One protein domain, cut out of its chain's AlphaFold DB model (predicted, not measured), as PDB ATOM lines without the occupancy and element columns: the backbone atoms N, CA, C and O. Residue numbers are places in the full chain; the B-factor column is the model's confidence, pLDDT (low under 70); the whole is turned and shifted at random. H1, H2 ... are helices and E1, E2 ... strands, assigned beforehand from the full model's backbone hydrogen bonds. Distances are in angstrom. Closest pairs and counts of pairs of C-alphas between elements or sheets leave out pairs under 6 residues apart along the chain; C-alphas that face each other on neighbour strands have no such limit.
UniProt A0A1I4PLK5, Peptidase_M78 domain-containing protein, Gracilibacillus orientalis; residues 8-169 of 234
ATOM      1  N   LEU A   8     136.820  84.599 -11.713       95.06
ATOM      2  CA  LEU A   8     135.828  84.551 -10.640       95.06
ATOM      3  C   LEU A   8     134.525  85.250 -11.047       95.06
ATOM      4  O   LEU A   8     133.446  84.730 -10.802       95.06
ATOM      5  N   GLU A   9     134.594  86.412 -11.696       97.06
ATOM      6  CA  GLU A   9     133.392  87.128 -12.139       97.06
ATOM      7  C   GLU A   9     132.615  86.359 -13.204       97.06
ATOM      8  O   GLU A   9     131.386  86.301 -13.138       97.06
ATOM      9  N   MET A  10     133.325  85.731 -14.144       97.19
ATOM     10  CA  MET A  10     132.715  84.872 -15.161       97.19
ATOM     11  C   MET A  10     132.075  83.621 -14.544       97.19
ATOM     12  O   MET A  10     130.969  83.240 -14.931       97.19
ATOM     13  N   GLU A  11     132.740  82.995 -13.571       96.38
ATOM     14  CA  GLU A  11     132.218  81.848 -12.821       96.38
ATOM     15  C   GLU A  11     130.954  82.225 -12.043       96.38
ATOM     16  O   GLU A  11     129.927  81.562 -12.179       96.38
ATOM     17  N   ILE A  12     130.986  83.336 -11.303       97.31
ATOM     18  CA  ILE A  12     129.838  83.850 -10.548       97.31
ATOM     19  C   ILE A  12     128.666  84.169 -11.476       97.31
ATOM     20  O   ILE A  12     127.527  83.808 -11.182       97.31
ATOM     21  N   GLU A  13     128.913  84.821 -12.614       97.81
ATOM     22  CA  GLU A  13     127.861  85.113 -13.587       97.81
ATOM     23  C   GLU A  13     127.223  83.829 -14.130       97.81
ATOM     24  O   GLU A  13     125.994  83.739 -14.234       97.81
ATOM     25  N   LYS A  14     128.038  82.823 -14.458       97.31
ATOM     26  CA  LYS A  14     127.558  81.522 -14.929       97.31
ATOM     27  C   LYS A  14     126.721  80.815 -13.861       97.31
ATOM     28  O   LYS A  14     125.630  80.338 -14.177       97.31
ATOM     29  N   GLU A  15     127.196  80.782 -12.620       96.25
ATOM     30  CA  GLU A  15     126.490  80.138 -11.510       96.25
ATOM     31  C   GLU A  15     125.172  80.839 -11.187       96.25
ATOM     32  O   GLU A  15     124.132  80.189 -11.109       96.25
ATOM     33  N   LEU A  16     125.154  82.169 -11.096       97.62
ATOM     34  CA  LEU A  16     123.917  82.907 -10.832       97.62
ATOM     35  C   LEU A  16     122.893  82.729 -11.957       97.62
ATOM     36  O   LEU A  16     121.704  82.549 -11.693       97.62
ATOM     37  N   LYS A  17     123.339  82.676 -13.217       97.06
ATOM     38  CA  LYS A  17     122.461  82.343 -14.347       97.06
ATOM     39  C   LYS A  17     121.902  80.922 -14.254       97.06
ATOM     40  O   LYS A  17     120.723  80.747 -14.568       97.06
ATOM     41  N   ARG A  18     122.701  79.937 -13.817       96.81
ATOM     42  CA  ARG A  18     122.257  78.551 -13.566       96.81
ATOM     43  C   ARG A  18     121.191  78.495 -12.469       96.81
ATOM     44  O   ARG A  18     120.200  77.795 -12.636       96.81
ATOM     45  N   LEU A  19     121.359  79.286 -11.411       96.56
ATOM     46  CA  LEU A  19     120.390  79.456 -10.319       96.56
ATOM     47  C   LEU A  19     119.174  80.320 -10.703       96.56
ATOM     48  O   LEU A  19     118.328  80.608  -9.866       96.56
ATOM     49  N   HIS A  20     119.080  80.776 -11.955       96.25
ATOM     50  CA  HIS A  20     118.039  81.692 -12.433       96.25
ATOM     51  C   HIS A  20     117.987  83.052 -11.704       96.25
ATOM     52  O   HIS A  20     117.002  83.788 -11.830       96.25
ATOM     53  N   VAL A  21     119.077  83.438 -11.038       97.12
ATOM     54  CA  VAL A  21     119.259  84.723 -10.357       97.12
ATOM     55  C   VAL A  21     119.798  85.752 -11.353       97.12
ATOM     56  O   VAL A  21     120.950  85.710 -11.787       97.12
ATOM     57  N   ARG A  22     118.937  86.687 -11.764       95.38
ATOM     58  CA  ARG A  22     119.229  87.710 -12.786       95.38
ATOM     59  C   ARG A  22     119.057  89.144 -12.289       95.38
ATOM     60  O   ARG A  22     119.462  90.063 -13.010       95.38
ATOM     61  N   SER A  23     118.495  89.338 -11.096       96.00
ATOM     62  CA  SER A  23     118.328  90.645 -10.458       96.00
ATOM     63  C   SER A  23     118.810  90.653  -8.997       96.00
ATOM     64  O   SER A  23     118.813  89.601  -8.353       96.00
ATOM     65  N   PRO A  24     119.170  91.833  -8.450       96.81
ATOM     66  CA  PRO A  24     119.617  91.963  -7.061       96.81
ATOM     67  C   PRO A  24     118.594  91.469  -6.031       96.81
ATOM     68  O   PRO A  24     118.967  90.873  -5.029       96.81
ATOM     69  N   LEU A  25     117.296  91.659  -6.292       96.19
ATOM     70  CA  LEU A  25     116.232  91.265  -5.365       96.19
ATOM     71  C   LEU A  25     116.186  89.747  -5.131       96.19
ATOM     72  O   LEU A  25     115.873  89.303  -4.031       96.19
ATOM     73  N   GLN A  26     116.528  88.950  -6.145       96.62
ATOM     74  CA  GLN A  26     116.558  87.490  -6.026       96.62
ATOM     75  C   GLN A  26     117.709  86.996  -5.135       96.62
ATOM     76  O   GLN A  26     117.619  85.904  -4.594       96.62
ATOM     77  N   LEU A  27     118.767  87.795  -4.937       95.88
ATOM     78  CA  LEU A  27     119.860  87.459  -4.015       95.88
ATOM     79  C   LEU A  27     119.427  87.533  -2.543       95.88
ATOM     80  O   LEU A  27     120.164  87.081  -1.670       95.88
ATOM     81  N   LEU A  28     118.266  88.124  -2.243       95.19
ATOM     82  CA  LEU A  28     117.785  88.232  -0.867       95.19
ATOM     83  C   LEU A  28     117.226  86.909  -0.328       95.19
ATOM     84  O   LEU A  28     117.169  86.752   0.889       95.19
ATOM     85  N   ASP A  29     116.839  85.992  -1.217       95.94
ATOM     86  CA  ASP A  29     116.318  84.662  -0.893       95.94
ATOM     87  C   ASP A  29     117.477  83.660  -0.765       95.94
ATOM     88  O   ASP A  29     117.819  82.914  -1.688       95.94
ATOM     89  N   VAL A  30     118.152  83.721   0.383       96.88
ATOM     90  CA  VAL A  30     119.313  82.871   0.677       96.88
ATOM     91  C   VAL A  30     118.908  81.420   0.926       96.88
ATOM     92  O   VAL A  30     119.712  80.519   0.700       96.88
ATOM     93  N   GLU A  31     117.667  81.191   1.344       96.81
ATOM     94  CA  GLU A  31     117.062  79.879   1.529       96.81
ATOM     95  C   GLU A  31     116.966  79.130   0.198       96.81
ATOM     96  O   GLU A  31     117.526  78.040   0.083       96.81
ATOM     97  N   THR A  32     116.377  79.742  -0.837       97.19
ATOM     98  CA  THR A  32     116.308  79.130  -2.175       97.19
ATOM     99  C   THR A  32     117.702  78.858  -2.738       97.19
ATOM    100  O   THR A  32     117.953  77.799  -3.313       97.19
ATOM    101  N   ILE A  33     118.654  79.779  -2.540       97.62
ATOM    102  CA  ILE A  33     120.044  79.566  -2.971       97.62
ATOM    103  C   ILE A  33     120.668  78.376  -2.226       97.62
ATOM    104  O   ILE A  33     121.351  77.562  -2.846       97.62
ATOM    105  N   ALA A  34     120.455  78.255  -0.914       97.50
ATOM    106  CA  ALA A  34     120.967  77.140  -0.123       97.50
ATOM    107  C   ALA A  34     120.379  75.797  -0.584       97.50
ATOM    108  O   ALA A  34     121.130  74.831  -0.760       97.50
ATOM    109  N   ASP A  35     119.073  75.753  -0.842       97.00
ATOM    110  CA  ASP A  35     118.363  74.560  -1.305       97.00
ATOM    111  C   ASP A  35     118.891  74.075  -2.665       97.00
ATOM    112  O   ASP A  35     119.189  72.889  -2.823       97.00
ATOM    113  N   GLU A  36     119.141  74.986  -3.611       96.88
ATOM    114  CA  GLU A  36     119.752  74.674  -4.916       96.88
ATOM    115  C   GLU A  36     121.149  74.035  -4.797       96.88
ATOM    116  O   GLU A  36     121.582  73.266  -5.662       96.88
ATOM    117  N   TYR A  37     121.872  74.320  -3.711       95.06
ATOM    118  CA  TYR A  37     123.166  73.707  -3.408       95.06
ATOM    119  C   TYR A  37     123.078  72.493  -2.472       95.06
ATOM    120  O   TYR A  37     124.120  71.917  -2.134       95.06
ATOM    121  N   ASN A  38     121.866  72.065  -2.100       96.00
ATOM    122  CA  ASN A  38     121.593  71.025  -1.104       96.00
ATOM    123  C   ASN A  38     122.277  71.325   0.244       96.00
ATOM    124  O   ASN A  38     122.929  70.463   0.841       96.00
ATOM    125  N   ILE A  39     122.179  72.578   0.691       96.25
ATOM    126  CA  ILE A  39     122.764  73.070   1.936       96.25
ATOM    127  C   ILE A  39     121.671  73.199   2.991       96.25
ATOM    128  O   ILE A  39     120.706  73.938   2.824       96.25
ATOM    129  N   LEU A  40     121.869  72.556   4.140       96.75
ATOM    130  CA  LEU A  40     121.033  72.791   5.307       96.75
ATOM    131  C   LEU A  40     121.395  74.140   5.939       96.75
ATOM    132  O   LEU A  40     122.374  74.246   6.685       96.75
ATOM    133  N   LEU A  41     120.580  75.157   5.666       97.50
ATOM    134  CA  LEU A  41     120.702  76.480   6.271       97.50
ATOM    135  C   LEU A  41     119.994  76.527   7.635       97.50
ATOM    136  O   LEU A  41     118.834  76.126   7.776       97.50
ATOM    137  N   LYS A  42     120.686  77.010   8.672       96.94
ATOM    138  CA  LYS A  42     120.124  77.195  10.020       96.94
ATOM    139  C   LYS A  42     120.577  78.506  10.647       96.94
ATOM    140  O   LYS A  42     121.747  78.845  10.611       96.94
ATOM    141  N   ALA A  43     119.673  79.193  11.330       96.38
ATOM    142  CA  ALA A  43     120.045  80.291  12.216       96.38
ATOM    143  C   ALA A  43     120.474  79.751  13.597       96.38
ATOM    144  O   ALA A  43     119.899  78.776  14.091       96.38
ATOM    145  N   HIS A  44     121.461  80.376  14.243       97.19
ATOM    146  CA  HIS A  44     121.868  80.048  15.617       97.19
ATOM    147  C   HIS A  44     122.450  81.257  16.364       97.19
ATOM    148  O   HIS A  44     122.827  82.258  15.766       97.19
ATOM    149  N   LYS A  45     122.552  81.156  17.697       96.44
ATOM    150  CA  LYS A  45     123.135  82.195  18.564       96.44
ATOM    151  C   LYS A  45     124.649  82.007  18.722       96.44
ATOM    152  O   LYS A  45     125.117  81.633  19.795       96.44
ATOM    153  N   GLY A  46     125.408  82.231  17.659       95.50
ATOM    154  CA  GLY A  46     126.870  82.141  17.656       95.50
ATOM    155  C   GLY A  46     127.445  82.648  16.334       95.50
ATOM    156  O   GLY A  46     126.657  82.963  15.453       95.50
ATOM    157  N   PRO A  47     128.780  82.746  16.199       96.44
ATOM    158  CA  PRO A  47     129.405  83.141  14.940       96.44
ATOM    159  C   PRO A  47     128.963  82.230  13.795       96.44
ATOM    160  O   PRO A  47     128.881  81.016  13.997       96.44
ATOM    161  N   SER A  48     128.709  82.822  12.626       96.75
ATOM    162  CA  SER A  48     128.402  82.059  11.418       96.75
ATOM    163  C   SER A  48     129.537  81.103  11.086       96.75
ATOM    164  O   SER A  48     130.704  81.446  11.259       96.75
ATOM    165  N   ILE A  49     129.165  79.896  10.674       94.38
ATOM    166  CA  ILE A  49     130.089  78.818  10.332       94.38
ATOM    167  C   ILE A  49     129.477  77.934   9.257       94.38
ATOM    168  O   ILE A  49     128.254  77.782   9.158       94.38
ATOM    169  N   SER A  50     130.333  77.240   8.528       93.81
ATOM    170  CA  SER A  50     129.929  76.234   7.564       93.81
ATOM    171  C   SER A  50     130.797  74.992   7.631       93.81
ATOM    172  O   SER A  50     131.847  74.958   8.270       93.81
ATOM    173  N   GLY A  51     130.308  73.919   7.020       89.62
ATOM    174  CA  GLY A  51     131.047  72.673   6.947       89.62
ATOM    175  C   GLY A  51     130.233  71.549   6.333       89.62
ATOM    176  O   GLY A  51     129.097  71.728   5.884       89.62
ATOM    177  N   ILE A  52     130.836  70.366   6.327       88.06
ATOM    178  CA  ILE A  52     130.223  69.148   5.809       88.06
ATOM    179  C   ILE A  52     130.228  68.112   6.920       88.06
ATOM    180  O   ILE A  52     131.281  67.750   7.436       88.06
ATOM    181  N   PHE A  53     129.046  67.623   7.281       83.88
ATOM    182  CA  PHE A  53     128.879  66.603   8.308       83.88
ATOM    183  C   PHE A  53     128.151  65.400   7.722       83.88
ATOM    184  O   PHE A  53     127.016  65.518   7.266       83.88
ATOM    185  N   SER A  54     128.801  64.234   7.727       85.94
ATOM    186  CA  SER A  54     128.247  62.994   7.153       85.94
ATOM    187  C   SER A  54     127.750  63.160   5.704       85.94
ATOM    188  O   SER A  54     126.696  62.652   5.335       85.94
ATOM    189  N   GLY A  55     128.488  63.922   4.890       85.19
ATOM    190  CA  GLY A  55     128.136  64.218   3.493       85.19
ATOM    191  C   GLY A  55     127.089  65.323   3.300       85.19
ATOM    192  O   GLY A  55     126.833  65.719   2.167       85.19
ATOM    193  N   ILE A  56     126.517  65.862   4.380       89.00
ATOM    194  CA  ILE A  56     125.528  66.943   4.331       89.00
ATOM    195  C   ILE A  56     126.245  68.281   4.492       89.00
ATOM    196  O   ILE A  56     126.963  68.490   5.472       89.00
ATOM    197  N   LYS A  57     126.032  69.199   3.546       94.06
ATOM    198  CA  LYS A  57     126.519  70.580   3.635       94.06
ATOM    199  C   LYS A  57     125.637  71.364   4.599       94.06
ATOM    200  O   LYS A  57     124.413  71.316   4.494       94.06
ATOM    201  N   ILE A  58     126.246  72.084   5.531       95.06
ATOM    202  CA  ILE A  58     125.533  72.856   6.551       95.06
ATOM    203  C   ILE A  58     126.120  74.261   6.591       95.06
ATOM    204  O   ILE A  58     127.337  74.422   6.666       95.06
ATOM    205  N   ILE A  59     125.244  75.264   6.601       97.00
ATOM    206  CA  ILE A  59     125.597  76.649   6.913       97.00
ATOM    207  C   ILE A  59     124.777  77.067   8.129       97.00
ATOM    208  O   ILE A  59     123.549  76.935   8.152       97.00
ATOM    209  N   LYS A  60     125.461  77.566   9.158       97.50
ATOM    210  CA  LYS A  60     124.838  78.162  10.335       97.50
ATOM    211  C   LYS A  60     125.110  79.660  10.337       97.50
ATOM    212  O   LYS A  60     126.262  80.056  10.228       97.50
ATOM    213  N   ILE A  61     124.059  80.467  10.459       98.25
ATOM    214  CA  ILE A  61     124.138  81.932  10.419       98.25
ATOM    215  C   ILE A  61     123.843  82.540  11.788       98.25
ATOM    216  O   ILE A  61     122.870  82.155  12.447       98.25
ATOM    217  N   ASP A  62     124.659  83.513  12.194       98.12
ATOM    218  CA  ASP A  62     124.498  84.258  13.440       98.12
ATOM    219  C   ASP A  62     123.188  85.054  13.440       98.12
ATOM    220  O   ASP A  62     123.063  86.137  12.861       98.12
ATOM    221  N   SER A  63     122.203  84.536  14.168       97.38
ATOM    222  CA  SER A  63     120.863  85.108  14.254       97.38
ATOM    223  C   SER A  63     120.814  86.436  15.015       97.38
ATOM    224  O   SER A  63     119.743  87.025  15.138       97.38
ATOM    225  N   ARG A  64     121.927  86.871  15.620       97.69
ATOM    226  CA  ARG A  64     122.019  88.120  16.395       97.69
ATOM    227  C   ARG A  64     122.350  89.325  15.516       97.69
ATOM    228  O   ARG A  64     122.210  90.455  15.974       97.69
ATOM    229  N   LEU A  65     122.816  89.097  14.290       97.12
ATOM    230  CA  LEU A  65     123.214  90.158  13.372       97.12
ATOM    231  C   LEU A  65     122.013  90.750  12.634       97.12
ATOM    232  O   LEU A  65     120.967  90.120  12.499       97.12
ATOM    233  N   HIS A  66     122.171  91.961  12.103       96.25
ATOM    234  CA  HIS A  66     121.184  92.535  11.188       96.25
ATOM    235  C   HIS A  66     121.112  91.725   9.881       96.25
ATOM    236  O   HIS A  66     122.112  91.148   9.452       96.25
ATOM    237  N   SER A  67     119.957  91.722   9.209       95.12
ATOM    238  CA  SER A  67     119.700  90.901   8.011       95.12
ATOM    239  C   SER A  67     120.736  91.088   6.894       95.12
ATOM    240  O   SER A  67     121.080  90.135   6.200       95.12
ATOM    241  N   PHE A  68     121.281  92.299   6.749       96.69
ATOM    242  CA  PHE A  68     122.307  92.614   5.747       96.69
ATOM    243  C   PHE A  68     123.602  91.844   6.030       96.69
ATOM    244  O   PHE A  68     124.142  91.192   5.141       96.69
ATOM    245  N   LEU A  69     124.042  91.857   7.292       97.69
ATOM    246  CA  LEU A  69     125.224  91.133   7.753       97.69
ATOM    247  C   LEU A  69     125.011  89.620   7.696       97.69
ATOM    248  O   LEU A  69     125.914  88.901   7.282       97.69
ATOM    249  N   GLN A  70     123.814  89.139   8.043       97.62
ATOM    250  CA  GLN A  70     123.476  87.717   7.922       97.62
ATOM    251  C   GLN A  70     123.621  87.221   6.478       97.62
ATOM    252  O   GLN A  70     124.242  86.187   6.252       97.62
ATOM    253  N   ARG A  71     123.127  87.978   5.487       97.44
ATOM    254  CA  ARG A  71     123.298  87.619   4.067       97.44
ATOM    255  C   ARG A  71     124.750  87.689   3.610       97.44
ATOM    256  O   ARG A  71     125.210  86.802   2.900       97.44
ATOM    257  N   GLN A  72     125.492  88.714   4.025       98.19
ATOM    258  CA  GLN A  72     126.920  88.819   3.711       98.19
ATOM    259  C   GLN A  72     127.705  87.626   4.267       98.19
ATOM    260  O   GLN A  72     128.540  87.061   3.562       98.19
ATOM    261  N   GLN A  73     127.398  87.205   5.497       98.00
ATOM    262  CA  GLN A  73     127.977  86.004   6.093       98.00
ATOM    263  C   GLN A  73     127.526  84.737   5.371       98.00
ATOM    264  O   GLN A  73     128.360  83.885   5.101       98.00
ATOM    265  N   PHE A  74     126.262  84.636   4.959       98.38
ATOM    266  CA  PHE A  74     125.807  83.518   4.136       98.38
ATOM    267  C   PHE A  74     126.628  83.366   2.852       98.38
ATOM    268  O   PHE A  74     127.086  82.266   2.565       98.38
ATOM    269  N   PHE A  75     126.879  84.443   2.102       98.06
ATOM    270  CA  PHE A  75     127.684  84.352   0.878       98.06
ATOM    271  C   PHE A  75     129.155  84.014   1.148       98.06
ATOM    272  O   PHE A  75     129.786  83.343   0.333       98.06
ATOM    273  N   HIS A  76     129.695  84.441   2.288       97.25
ATOM    274  CA  HIS A  76     131.034  84.060   2.737       97.25
ATOM    275  C   HIS A  76     131.116  82.563   3.063       97.25
ATOM    276  O   HIS A  76     131.935  81.851   2.483       97.25
ATOM    277  N   GLU A  77     130.194  82.064   3.888       96.88
ATOM    278  CA  GLU A  77     130.071  80.644   4.225       96.88
ATOM    279  C   GLU A  77     129.785  79.770   2.995       96.88
ATOM    280  O   GLU A  77     130.336  78.679   2.850       96.88
ATOM    281  N   LEU A  78     128.976  80.259   2.055       96.44
ATOM    282  CA  LEU A  78     128.741  79.588   0.780       96.44
ATOM    283  C   LEU A  78     130.052  79.410   0.004       96.44
ATOM    284  O   LEU A  78     130.302  78.334  -0.536       96.44
ATOM    285  N   GLY A  79     130.919  80.427   0.001       94.81
ATOM    286  CA  GLY A  79     132.254  80.344  -0.590       94.81
ATOM    287  C   GLY A  79     133.108  79.232   0.026       94.81
ATOM    288  O   GLY A  79     133.750  78.480  -0.710       94.81
ATOM    289  N   HIS A  80     133.071  79.068   1.352       92.00
ATOM    290  CA  HIS A  80     133.758  77.963   2.031       92.00
ATOM    291  C   HIS A  80     133.218  76.595   1.608       92.00
ATOM    292  O   HIS A  80     133.995  75.695   1.275       92.00
ATOM    293  N   VAL A  81     131.892  76.447   1.566       91.50
ATOM    294  CA  VAL A  81     131.235  75.182   1.214       91.50
ATOM    295  C   VAL A  81     131.500  74.777  -0.233       91.50
ATOM    296  O   VAL A  81     131.738  73.598  -0.489       91.50
ATOM    297  N   LEU A  82     131.434  75.712  -1.185       89.25
ATOM    298  CA  LEU A  82     131.552  75.397  -2.613       89.25
ATOM    299  C   LEU A  82     132.987  75.115  -3.048       89.25
ATOM    300  O   LEU A  82     133.212  74.243  -3.884       89.25
ATOM    301  N   HIS A  83     133.957  75.827  -2.480       81.50
ATOM    302  CA  HIS A  83     135.361  75.640  -2.832       81.50
ATOM    303  C   HIS A  83     136.075  74.605  -1.959       81.50
ATOM    304  O   HIS A  83     137.252  74.337  -2.196       81.50
ATOM    305  N   HIS A  84     135.360  73.998  -1.002       68.69
ATOM    306  CA  HIS A  84     135.841  72.899  -0.164       68.69
ATOM    307  C   HIS A  84     137.244  73.152   0.383       68.69
ATOM    308  O   HIS A  84     138.130  72.298   0.297       68.69
ATOM    309  N   TYR A  85     137.460  74.347   0.925       63.00
ATOM    310  CA  TYR A  85     138.689  74.618   1.640       63.00
ATOM    311  C   TYR A  85     138.716  73.667   2.848       63.00
ATOM    312  O   TYR A  85     137.864  73.775   3.721       63.00
ATOM    313  N   GLY A  86     139.566  72.634   2.779       51.47
ATOM    314  CA  GLY A  86     139.502  71.443   3.634       51.47
ATOM    315  C   GLY A  86     139.614  71.719   5.136       51.47
ATOM    316  O   GLY A  86     139.740  72.861   5.565       51.47
ATOM    317  N   ASP A  87     139.579  70.650   5.934       55.59
ATOM    318  CA  ASP A  87     139.573  70.721   7.399       55.59
ATOM    319  C   ASP A  87     140.730  71.597   7.924       55.59
ATOM    320  O   ASP A  87     141.905  71.240   7.835       55.59
ATOM    321  N   GLN A  88     140.394  72.796   8.416       55.41
ATOM    322  CA  GLN A  88     141.355  73.864   8.716       55.41
ATOM    323  C   GLN A  88     142.272  73.545   9.906       55.41
ATOM    324  O   GLN A  88     143.204  74.304  10.178       55.41
ATOM    325  N   GLN A  89     142.028  72.450  10.632       56.16
ATOM    326  CA  GLN A  89     142.735  72.154  11.879       56.16
ATOM    327  C   GLN A  89     144.239  71.911  11.691       56.16
ATOM    328  O   GLN A  89     145.003  72.212  12.606       56.16
ATOM    329  N   GLU A  90     144.683  71.480  10.504       61.31
ATOM    330  CA  GLU A  90     146.101  71.182  10.226       61.31
ATOM    331  C   GLU A  90     146.752  72.079   9.157       61.31
ATOM    332  O   GLU A  90     147.906  71.871   8.781       61.31
ATOM    333  N   LEU A  91     146.051  73.106   8.664       74.81
ATOM    334  CA  LEU A  91     146.618  74.015   7.664       74.81
ATOM    335  C   LEU A  91     147.533  75.075   8.305       74.81
ATOM    336  O   LEU A  91     147.172  75.652   9.337       74.81
ATOM    337  N   PRO A  92     148.688  75.398   7.684       84.06
ATOM    338  CA  PRO A  92     149.502  76.532   8.111       84.06
ATOM    339  C   PRO A  92     148.717  77.846   8.028       84.06
ATOM    340  O   PRO A  92     147.859  78.006   7.158       84.06
ATOM    341  N   GLU A  93     149.052  78.808   8.889       86.31
ATOM    342  CA  GLU A  93     148.299  80.065   9.033       86.31
ATOM    343  C   GLU A  93     148.133  80.829   7.711       86.31
ATOM    344  O   GLU A  93     147.032  81.233   7.355       86.31
ATOM    345  N   SER A  94     149.191  80.901   6.902       89.06
ATOM    346  CA  SER A  94     149.144  81.556   5.589       89.06
ATOM    347  C   SER A  94     148.140  80.923   4.618       89.06
ATOM    348  O   SER A  94     147.581  81.610   3.763       89.06
ATOM    349  N   PHE A  95     147.887  79.615   4.734       86.56
ATOM    350  CA  PHE A  95     146.864  78.954   3.931       86.56
ATOM    351  C   PHE A  95     145.462  79.248   4.453       86.56
ATOM    352  O   PHE A  95     144.555  79.378   3.634       86.56
ATOM    353  N   LYS A  96     145.274  79.394   5.769       86.00
ATOM    354  CA  LYS A  96     143.995  79.843   6.338       86.00
ATOM    355  C   LYS A  96     143.673  81.259   5.873       86.00
ATOM    356  O   LYS A  96     142.607  81.472   5.308       86.00
ATOM    357  N   ASP A  97     144.634  82.176   5.961       90.62
ATOM    358  CA  ASP A  97     144.485  83.552   5.468       90.62
ATOM    359  C   ASP A  97     144.094  83.596   3.987       90.62
ATOM    360  O   ASP A  97     143.220  84.363   3.577       90.62
ATOM    361  N   LEU A  98     144.715  82.741   3.169       91.06
ATOM    362  CA  LEU A  98     144.375  82.626   1.757       91.06
ATOM    363  C   LEU A  98     142.941  82.117   1.548       91.06
ATOM    364  O   LEU A  98     142.247  82.621   0.664       91.06
ATOM    365  N   GLN A  99     142.493  81.124   2.321       89.62
ATOM    366  CA  GLN A  99     141.120  80.612   2.245       89.62
ATOM    367  C   GLN A  99     140.107  81.692   2.633       89.62
ATOM    368  O   GLN A  99     139.166  81.932   1.878       89.62
ATOM    369  N   GLU A 100     140.349  82.400   3.735       92.31
ATOM    370  CA  GLU A 100     139.520  83.514   4.205       92.31
ATOM    371  C   GLU A 100     139.450  84.647   3.180       92.31
ATOM    372  O   GLU A 100     138.375  85.172   2.874       92.31
ATOM    373  N   TYR A 101     140.593  85.010   2.590       94.50
ATOM    374  CA  TYR A 101     140.647  85.998   1.519       94.50
ATOM    375  C   TYR A 101     139.816  85.558   0.311       94.50
ATOM    376  O   TYR A 101     139.041  86.351  -0.227       94.50
ATOM    377  N   ARG A 102     139.931  84.290  -0.106       93.56
ATOM    378  CA  ARG A 102     139.166  83.758  -1.239       93.56
ATOM    379  C   ARG A 102     137.670  83.710  -0.951       93.56
ATOM    380  O   ARG A 102     136.900  84.137  -1.805       93.56
ATOM    381  N   ALA A 103     137.258  83.249   0.228       94.69
ATOM    382  CA  ALA A 103     135.854  83.219   0.633       94.69
ATOM    383  C   ALA A 103     135.260  84.632   0.724       94.69
ATOM    384  O   ALA A 103     134.152  84.886   0.252       94.69
ATOM    385  N   ARG A 104     136.019  85.600   1.246       96.44
ATOM    386  CA  ARG A 104     135.622  87.015   1.266       96.44
ATOM    387  C   ARG A 104     135.503  87.600  -0.138       96.44
ATOM    388  O   ARG A 104     134.522  88.281  -0.428       96.44
ATOM    389  N   ASN A 105     136.466  87.328  -1.017       96.56
ATOM    390  CA  ASN A 105     136.412  87.798  -2.398       96.56
ATOM    391  C   ASN A 105     135.222  87.182  -3.148       96.56
ATOM    392  O   ASN A 105     134.473  87.897  -3.809       96.56
ATOM    393  N   PHE A 106     134.987  85.880  -2.969       97.38
ATOM    394  CA  PHE A 106     133.792  85.201  -3.464       97.38
ATOM    395  C   PHE A 106     132.517  85.896  -2.973       97.38
ATOM    396  O   PHE A 106     131.675  86.254  -3.793       97.38
ATOM    397  N   ALA A 107     132.402  86.177  -1.671       98.06
ATOM    398  CA  ALA A 107     131.236  86.850  -1.103       98.06
ATOM    399  C   ALA A 107     130.986  88.225  -1.738       98.06
ATOM    400  O   ALA A 107     129.846  88.543  -2.070       98.06
ATOM    401  N   PHE A 108     132.035  89.027  -1.957       98.44
ATOM    402  CA  PHE A 108     131.921  90.319  -2.640       98.44
ATOM    403  C   PHE A 108     131.329  90.176  -4.043       98.44
ATOM    404  O   PHE A 108     130.401  90.907  -4.401       98.44
ATOM    405  N   HIS A 109     131.844  89.235  -4.834       98.06
ATOM    406  CA  HIS A 109     131.372  89.030  -6.200       98.06
ATOM    407  C   HIS A 109     129.996  88.356  -6.254       98.06
ATOM    408  O   HIS A 109     129.208  88.704  -7.124       98.06
ATOM    409  N   PHE A 110     129.661  87.457  -5.328       97.81
ATOM    410  CA  PHE A 110     128.350  86.802  -5.297       97.81
ATOM    411  C   PHE A 110     127.244  87.752  -4.813       97.81
ATOM    412  O   PHE A 110     126.170  87.803  -5.408       97.81
ATOM    413  N   ALA A 111     127.508  88.542  -3.766       98.12
ATOM    414  CA  ALA A 111     126.539  89.483  -3.199       98.12
ATOM    415  C   ALA A 111     126.316  90.717  -4.088       98.12
ATOM    416  O   ALA A 111     125.230  91.290  -4.095       98.12
ATOM    417  N   VAL A 112     127.343  91.130  -4.837       98.31
ATOM    418  CA  VAL A 112     127.289  92.252  -5.785       98.31
ATOM    419  C   VAL A 112     127.942  91.818  -7.110       98.31
ATOM    420  O   VAL A 112     129.107  92.146  -7.393       98.31
ATOM    421  N   PRO A 113     127.213  91.049  -7.939       98.06
ATOM    422  CA  PRO A 113     127.745  90.490  -9.178       98.06
ATOM    423  C   PRO A 113     128.078  91.566 -10.197       98.06
ATOM    424  O   PRO A 113     127.281  92.468 -10.445       98.06
ATOM    425  N   THR A 114     129.234  91.444 -10.846       97.25
ATOM    426  CA  THR A 114     129.735  92.449 -11.798       97.25
ATOM    427  C   THR A 114     128.773  92.680 -12.956       97.25
ATOM    428  O   THR A 114     128.476  93.823 -13.293       97.25
ATOM    429  N   PHE A 115     128.181  91.617 -13.506       96.00
ATOM    430  CA  PHE A 115     127.197  91.738 -14.586       96.00
ATOM    431  C   PHE A 115     125.901  92.453 -14.162       96.00
ATOM    432  O   PHE A 115     125.179  92.964 -15.018       96.00
ATOM    433  N   MET A 116     125.569  92.465 -12.865       96.81
ATOM    434  CA  MET A 116     124.457  93.257 -12.328       96.81
ATOM    435  C   MET A 116     124.907  94.682 -12.015       96.81
ATOM    436  O   MET A 116     124.177  95.620 -12.312       96.81
ATOM    437  N   LEU A 117     126.117  94.846 -11.478       95.44
ATOM    438  CA  LEU A 117     126.727  96.143 -11.197       95.44
ATOM    439  C   LEU A 117     126.860  96.995 -12.470       95.44
ATOM    440  O   LEU A 117     126.560  98.179 -12.438       95.44
ATOM    441  N   HIS A 118     127.200  96.388 -13.611       93.50
ATOM    442  CA  HIS A 118     127.244  97.061 -14.918       93.50
ATOM    443  C   HIS A 118     125.898  97.621 -15.397       93.50
ATOM    444  O   HIS A 118     125.876  98.422 -16.326       93.50
ATOM    445  N   LYS A 119     124.778  97.173 -14.820       92.81
ATOM    446  CA  LYS A 119     123.434  97.662 -15.167       92.81
ATOM    447  C   LYS A 119     123.012  98.860 -14.319       92.81
ATOM    448  O   LYS A 119     121.900  99.346 -14.491       92.81
ATOM    449  N   ILE A 120     123.851  99.272 -13.372       89.50
ATOM    450  CA  ILE A 120     123.594 100.413 -12.508       89.50
ATOM    451  C   ILE A 120     124.224 101.651 -13.141       89.50
ATOM    452  O   ILE A 120     125.398 101.644 -13.509       89.50
ATOM    453  N   ASP A 121     123.447 102.727 -13.219       88.75
ATOM    454  CA  ASP A 121     123.935 104.027 -13.661       88.75
ATOM    455  C   ASP A 121     124.719 104.691 -12.526       88.75
ATOM    456  O   ASP A 121     124.145 105.244 -11.588       88.75
ATOM    457  N   PHE A 122     126.050 104.605 -12.592       89.00
ATOM    458  CA  PHE A 122     126.934 105.228 -11.609       89.00
ATOM    459  C   PHE A 122     126.652 106.731 -11.474       89.00
ATOM    460  O   PHE A 122     126.580 107.466 -12.462       89.00
ATOM    461  N   LEU A 123     126.507 107.186 -10.229       89.75
ATOM    462  CA  LEU A 123     126.195 108.575  -9.911       89.75
ATOM    463  C   LEU A 123     127.452 109.444  -9.946       89.75
ATOM    464  O   LEU A 123     128.582 108.958  -9.875       89.75
ATOM    465  N   LYS A 124     127.245 110.762 -10.031       90.19
ATOM    466  CA  LYS A 124     128.333 111.742 -10.131       90.19
ATOM    467  C   LYS A 124     129.298 111.653  -8.949       90.19
ATOM    468  O   LYS A 124     130.505 111.791  -9.142       90.19
ATOM    469  N   TYR A 125     128.777 111.463  -7.737       94.19
ATOM    470  CA  TYR A 125     129.595 111.349  -6.540       94.19
ATOM    471  C   TYR A 125     129.762 109.884  -6.132       94.19
ATOM    472  O   TYR A 125     128.812 109.099  -6.085       94.19
ATOM    473  N   ARG A 126     131.001 109.513  -5.793       94.38
ATOM    474  CA  ARG A 126     131.341 108.142  -5.395       94.38
ATOM    475  C   ARG A 126     130.566 107.691  -4.155       94.38
ATOM    476  O   ARG A 126     130.141 106.545  -4.104       94.38
ATOM    477  N   SER A 127     130.356 108.577  -3.180       96.38
ATOM    478  CA  SER A 127     129.570 108.275  -1.976       96.38
ATOM    479  C   SER A 127     128.128 107.896  -2.313       96.38
ATOM    480  O   SER A 127     127.656 106.864  -1.855       96.38
ATOM    481  N   GLU A 128     127.469 108.651  -3.196       96.31
ATOM    482  CA  GLU A 128     126.105 108.341  -3.639       96.31
ATOM    483  C   GLU A 128     126.051 107.007  -4.388       96.31
ATOM    484  O   GLU A 128     125.105 106.237  -4.244       96.31
ATOM    485  N   THR A 129     127.089 106.704  -5.172       96.62
ATOM    486  CA  THR A 129     127.222 105.400  -5.826       96.62
ATOM    487  C   THR A 129     127.334 104.266  -4.809       96.62
ATOM    488  O   THR A 129     126.675 103.240  -4.969       96.62
ATOM    489  N   VAL A 130     128.145 104.432  -3.760       98.19
ATOM    490  CA  VAL A 130     128.262 103.440  -2.679       98.19
ATOM    491  C   VAL A 130     126.911 103.236  -1.995       98.19
ATOM    492  O   VAL A 130     126.486 102.092  -1.843       98.19
ATOM    493  N   ASP A 131     126.208 104.320  -1.660       97.69
ATOM    494  CA  ASP A 131     124.878 104.259  -1.045       97.69
ATOM    495  C   ASP A 131     123.871 103.552  -1.962       97.69
ATOM    496  O   ASP A 131     123.106 102.691  -1.524       97.69
ATOM    497  N   MET A 132     123.892 103.856  -3.260       97.62
ATOM    498  CA  MET A 132     123.043 103.208  -4.257       97.62
ATOM    499  C   MET A 132     123.336 101.707  -4.371       97.62
ATOM    500  O   MET A 132     122.396 100.913  -4.400       97.62
ATOM    501  N   ILE A 133     124.607 101.293  -4.405       98.19
ATOM    502  CA  ILE A 133     124.995  99.873  -4.433       98.19
ATOM    503  C   ILE A 133     124.518  99.178  -3.156       98.19
ATOM    504  O   ILE A 133     123.879  98.128  -3.231       98.19
ATOM    505  N   ALA A 134     124.776  99.774  -1.992       97.94
ATOM    506  CA  ALA A 134     124.361  99.220  -0.711       97.94
ATOM    507  C   ALA A 134     122.844  99.023  -0.639       97.94
ATOM    508  O   ALA A 134     122.381  97.943  -0.273       97.94
ATOM    509  N   ASN A 135     122.068 100.016  -1.080       96.81
ATOM    510  CA  ASN A 135     120.611  99.935  -1.136       96.81
ATOM    511  C   ASN A 135     120.115  98.919  -2.178       96.81
ATOM    512  O   ASN A 135     119.164  98.186  -1.917       96.81
ATOM    513  N   THR A 136     120.758  98.835  -3.342       97.38
ATOM    514  CA  THR A 136     120.335  97.941  -4.435       97.38
ATOM    515  C   THR A 136     120.548  96.471  -4.086       97.38
ATOM    516  O   THR A 136     119.662  95.648  -4.306       97.38
ATOM    517  N   PHE A 137     121.710  96.138  -3.524       97.56
ATOM    518  CA  PHE A 137     122.069  94.763  -3.160       97.56
ATOM    519  C   PHE A 137     121.774  94.435  -1.691       97.56
ATOM    520  O   PHE A 137     122.003  93.312  -1.246       97.56
ATOM    521  N   GLN A 138     121.247  95.405  -0.937       97.44
ATOM    522  CA  GLN A 138     120.929  95.294   0.488       97.44
ATOM    523  C   GLN A 138     122.129  94.775   1.301       97.44
ATOM    524  O   GLN A 138     122.028  93.825   2.082       97.44
ATOM    525  N   VAL A 139     123.287  95.391   1.084       98.06
ATOM    526  CA  VAL A 139     124.536  95.129   1.811       98.06
ATOM    527  C   VAL A 139     124.892  96.342   2.667       98.06
ATOM    528  O   VAL A 139     124.317  97.417   2.520       98.06
ATOM    529  N   THR A 140     125.831  96.188   3.595       98.44
ATOM    530  CA  THR A 140     126.339  97.326   4.378       98.44
ATOM    531  C   THR A 140     127.091  98.321   3.485       98.44
ATOM    532  O   THR A 140     127.677  97.932   2.471       98.44
ATOM    533  N   ILE A 141     127.116  99.598   3.889       98.31
ATOM    534  CA  ILE A 141     127.866 100.663   3.198       98.31
ATOM    535  C   ILE A 141     129.335 100.269   3.016       98.31
ATOM    536  O   ILE A 141     129.859 100.354   1.909       98.31
ATOM    537  N   ASP A 142     129.981  99.757   4.066       98.25
ATOM    538  CA  ASP A 142     131.393  99.353   4.015       98.25
ATOM    539  C   ASP A 142     131.646  98.246   2.986       98.25
ATOM    540  O   ASP A 142     132.630  98.271   2.248       98.25
ATOM    541  N   PHE A 143     130.726  97.287   2.880       98.50
ATOM    542  CA  PHE A 143     130.844  96.196   1.920       98.50
ATOM    543  C   PHE A 143     130.648  96.680   0.485       98.50
ATOM    544  O   PHE A 143     131.403  96.289  -0.404       98.50
ATOM    545  N   ALA A 144     129.662  97.552   0.252       98.44
ATOM    546  CA  ALA A 144     129.475  98.206  -1.039       98.44
ATOM    547  C   ALA A 144     130.702  99.046  -1.424       98.44
ATOM    548  O   ALA A 144     131.135  99.011  -2.575       98.44
ATOM    549  N   ASN A 145     131.299  99.749  -0.460       98.44
ATOM    550  CA  ASN A 145     132.492 100.559  -0.659       98.44
ATOM    551  C   ASN A 145     133.702  99.724  -1.098       98.44
ATOM    552  O   ASN A 145     134.343 100.061  -2.097       98.44
ATOM    553  N   GLU A 146     133.999  98.631  -0.386       98.44
ATOM    554  CA  GLU A 146     135.098  97.725  -0.744       98.44
ATOM    555  C   GLU A 146     134.841  97.035  -2.084       98.44
ATOM    556  O   GLU A 146     135.725  96.958  -2.942       98.44
ATOM    557  N   ARG A 147     133.598  96.617  -2.332       97.69
ATOM    558  CA  ARG A 147     133.223  96.028  -3.612       97.69
ATOM    559  C   ARG A 147     133.405  96.990  -4.785       97.69
ATOM    560  O   ARG A 147     133.887  96.565  -5.841       97.69
ATOM    561  N   LEU A 148     133.002  98.251  -4.619       97.50
ATOM    562  CA  LEU A 148     133.176  99.292  -5.631       97.50
ATOM    563  C   LEU A 148     134.662  99.554  -5.875       97.50
ATOM    564  O   LEU A 148     135.082  99.612  -7.023       97.50
ATOM    565  N   LYS A 149     135.475  99.601  -4.817       97.12
ATOM    566  CA  LYS A 149     136.933  99.729  -4.928       97.12
ATOM    567  C   LYS A 149     137.558  98.585  -5.731       97.12
ATOM    568  O   LYS A 149     138.410  98.836  -6.580       97.12
ATOM    569  N   HIS A 150     137.127  97.338  -5.521       95.19
ATOM    570  CA  HIS A 150     137.572  96.209  -6.351       95.19
ATOM    571  C   HIS A 150     137.230  96.427  -7.829       95.19
ATOM    572  O   HIS A 150     138.074  96.206  -8.693       95.19
ATOM    573  N   TYR A 151     136.013  96.893  -8.119       95.31
ATOM    574  CA  TYR A 151     135.579  97.191  -9.482       95.31
ATOM    575  C   TYR A 151     136.405  98.319 -10.124       95.31
ATOM    576  O   TYR A 151     136.922  98.148 -11.227       95.31
ATOM    577  N   GLU A 152     136.594  99.433  -9.412       93.81
ATOM    578  CA  GLU A 152     137.409 100.578  -9.840       93.81
ATOM    579  C   GLU A 152     138.848 100.149 -10.159       93.81
ATOM    580  O   GLU A 152     139.394 100.526 -11.195       93.81
ATOM    581  N   ASN A 153     139.447  99.301  -9.319       93.62
ATOM    582  CA  ASN A 153     140.792  98.776  -9.547       93.62
ATOM    583  C   ASN A 153     140.885  97.927 -10.824       93.62
ATOM    584  O   ASN A 153     141.865  98.054 -11.554       93.62
ATOM    585  N   GLN A 154     139.877  97.100 -11.121       92.06
ATOM    586  CA  GLN A 154     139.841  96.312 -12.361       92.06
ATOM    587  C   GLN A 154     139.715  97.208 -13.599       92.06
ATOM    588  O   GLN A 154     140.450  97.032 -14.570       92.06
ATOM    589  N   VAL A 155     138.839  98.218 -13.549       91.75
ATOM    590  CA  VAL A 155     138.687  99.208 -14.629       91.75
ATOM    591  C   VAL A 155     139.998  99.961 -14.865       91.75
ATOM    592  O   VAL A 155     140.453 100.069 -16.004       91.75
ATOM    593  N   ASN A 156     140.636 100.442 -13.797       91.69
ATOM    594  CA  ASN A 156     141.906 101.161 -13.879       91.69
ATOM    595  C   ASN A 156     143.037 100.273 -14.408       91.69
ATOM    596  O   ASN A 156     143.840 100.735 -15.214       91.69
ATOM    597  N   GLY A 157     143.082  99.001 -14.003       90.25
ATOM    598  CA  GLY A 157     144.041  98.025 -14.523       90.25
ATOM    599  C   GLY A 157     143.871  97.786 -16.024       90.25
ATOM    600  O   GLY A 157     144.850  97.829 -16.765       90.25
ATOM    601  N   ALA A 158     142.631  97.616 -16.492       89.44
ATOM    602  CA  ALA A 158     142.331  97.452 -17.914       89.44
ATOM    603  C   ALA A 158     142.692  98.704 -18.736       89.44
ATOM    604  O   ALA A 158     143.260  98.593 -19.823       89.44
ATOM    605  N   LEU A 159     142.413  99.900 -18.206       89.38
ATOM    606  CA  LEU A 159     142.814 101.169 -18.821       89.38
ATOM    607  C   LEU A 159     144.337 101.298 -18.902       89.38
ATOM    608  O   LEU A 159     144.865 101.613 -19.966       89.38
ATOM    609  N   PHE A 160     145.040 101.018 -17.802       90.00
ATOM    610  CA  PHE A 160     146.499 101.053 -17.759       90.00
ATOM    611  C   PHE A 160     147.110 100.099 -18.787       90.00
ATOM    612  O   PHE A 160     147.975 100.515 -19.552       90.00
ATOM    613  N   GLN A 161     146.622  98.858 -18.855       88.06
ATOM    614  CA  GLN A 161     147.083  97.870 -19.828       88.06
ATOM    615  C   GLN A 161     146.904  98.372 -21.266       88.06
ATOM    616  O   GLN A 161     147.842  98.313 -22.057       88.06
ATOM    617  N   LYS A 162     145.735  98.938 -21.590       88.06
ATOM    618  CA  LYS A 162     145.441  99.485 -22.924       88.06
ATOM    619  C   LYS A 162     146.363 100.648 -23.296       88.06
ATOM    620  O   LYS A 162     146.822 100.726 -24.432       88.06
ATOM    621  N   GLU A 163     146.631 101.564 -22.366       88.75
ATOM    622  CA  GLU A 163     147.567 102.669 -22.612       88.75
ATOM    623  C   GLU A 163     149.019 102.178 -22.709       88.75
ATOM    624  O   GLU A 163     149.772 102.648 -23.562       88.75
ATOM    625  N   PHE A 164     149.407 101.191 -21.902       89.94
ATOM    626  CA  PHE A 164     150.734 100.581 -21.963       89.94
ATOM    627  C   PHE A 164     150.973  99.854 -23.293       89.94
ATOM    628  O   PHE A 164     152.012 100.048 -23.918       89.94
ATOM    629  N   GLU A 165     149.997  99.083 -23.778       89.06
ATOM    630  CA  GLU A 165     150.054  98.426 -25.090       89.06
ATOM    631  C   GLU A 165     150.243  99.435 -26.223       89.06
ATOM    632  O   GLU A 165     151.082  99.219 -27.098       89.06
ATOM    633  N   LYS A 166     149.539 100.575 -26.186       89.19
ATOM    634  CA  LYS A 166     149.767 101.658 -27.152       89.19
ATOM    635  C   LYS A 166     151.213 102.134 -27.107       89.19
ATOM    636  O   LYS A 166     151.833 102.199 -28.155       89.19
ATOM    637  N   LEU A 167     151.758 102.413 -25.922       87.81
ATOM    638  CA  LEU A 167     153.138 102.888 -25.772       87.81
ATOM    639  C   LEU A 167     154.176 101.875 -26.273       87.81
ATOM    640  O   LEU A 167     155.123 102.266 -26.945       87.81
ATOM    641  N   VAL A 168     153.997 100.588 -25.971       85.00
ATOM    642  CA  VAL A 168     154.932  99.520 -26.368       85.00
ATOM    643  C   VAL A 168     154.788  99.139 -27.844       85.00
ATOM    644  O   VAL A 168     155.756  98.707 -28.462       85.00
ATOM    645  N   SER A 169     153.601  99.315 -28.428       80.88
ATOM    646  CA  SER A 169     153.355  99.092 -29.860       80.88
ATOM    647  C   SER A 169     153.833 100.237 -30.761       80.88
ATOM    648  O   SER A 169     153.831 100.082 -31.985       80.88
TER     649      SER A 169
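What this domain is: This is residues 8 to 169 of the 234 residues of the protein "Peptidase_M78 domain-containing protein" of Gracilibacillus orientalis (UniProt A0A1I4PLK5). A small three-stranded sheet at one end is covered on one face by helix H4, with the short H3 beside it, and H5 crosses H4 on the side away from the sheet. At the other end H7 and the first part of H8 form a corner, from which residues 152 to 169 of H8 stick out as a long arm. The printed part has 162 residues, with eight named helices and three named strands in the order H1 H2 H3 E1 E2 E3 H4 H5 H6 H7 H8; the sheet, E1 E3 E2, is mixed and the class mostly helix. The whole is compact, with a radius of gyration of the C-alphas of 17.3 A, yet elongated, spanning 57 by 35 by 28 A.

How they stand to each other: H1, residues 8 to 18, touches residues 106 to 110 of H5, residues 93 to 111, at a steep tilt of 50 degrees; their closest C-alphas, of Ile 12 and Phe 110, are 6.2 A apart. H2, residues 24 to 28, touches H7, residues 126 to 137, at Pro 24 and Phe 137, whose C-alphas are 5.4 A apart. E1, residues 39 to 44, is parallel to E3, residues 56 to 62, with N 42 and O 59 at 2.9 A. E2, residues 49 to 53, and E3 form an antiparallel hairpin, with N 51 and O 58 at 3.0 A. H3, residues 30 to 36, and H4, residues 67 to 83, are on the same face of this sheet, two layers with helices on one face; H4 is over E3 and E2 at a height over the sheet of 8.6 A. H4 and H5 touch at a steep tilt of 59 degrees, opposite ways, closest at the C-alphas of His 76 and Ala 107, 4.8 A. H6, residues 114 to 117, only just touches H1, with 3 pairs of C-alphas within 8 A, closest at Glu 9 and Thr 114, 6.5 A. Residues 130 to 134 of H7 touch residues 141 to 148 of H8, residues 141 to 169, at a steep tilt of 62 degrees, closest at the C-alphas of Ala 134 and Ala 144, 5.2 A. Every O i to N i+4 pair is within hydrogen-bond range in H1, H3, H4, H5, H7 and H8; in H2 0 of 1 is, beside 2 of 2 O i to N i+3 pairs, and H6 is too short for such a pair.

Where its parts are: H1 begins at C-alpha 8, (135.828, 84.551, -10.640), and is 15.1 A long. E3 measures 19.6 A, H4 24.4 A and H5 26.7 A. H8, 41.8 A, ends at C-alpha 169, (153.355, 99.092, -29.860).

The domain as a whole: The two C-alphas farthest apart, of Lys 45 and Ser 169, are 59.5 A apart. The printed part has no cut and no long link. Residues 84 to 90 have pLDDT under 70.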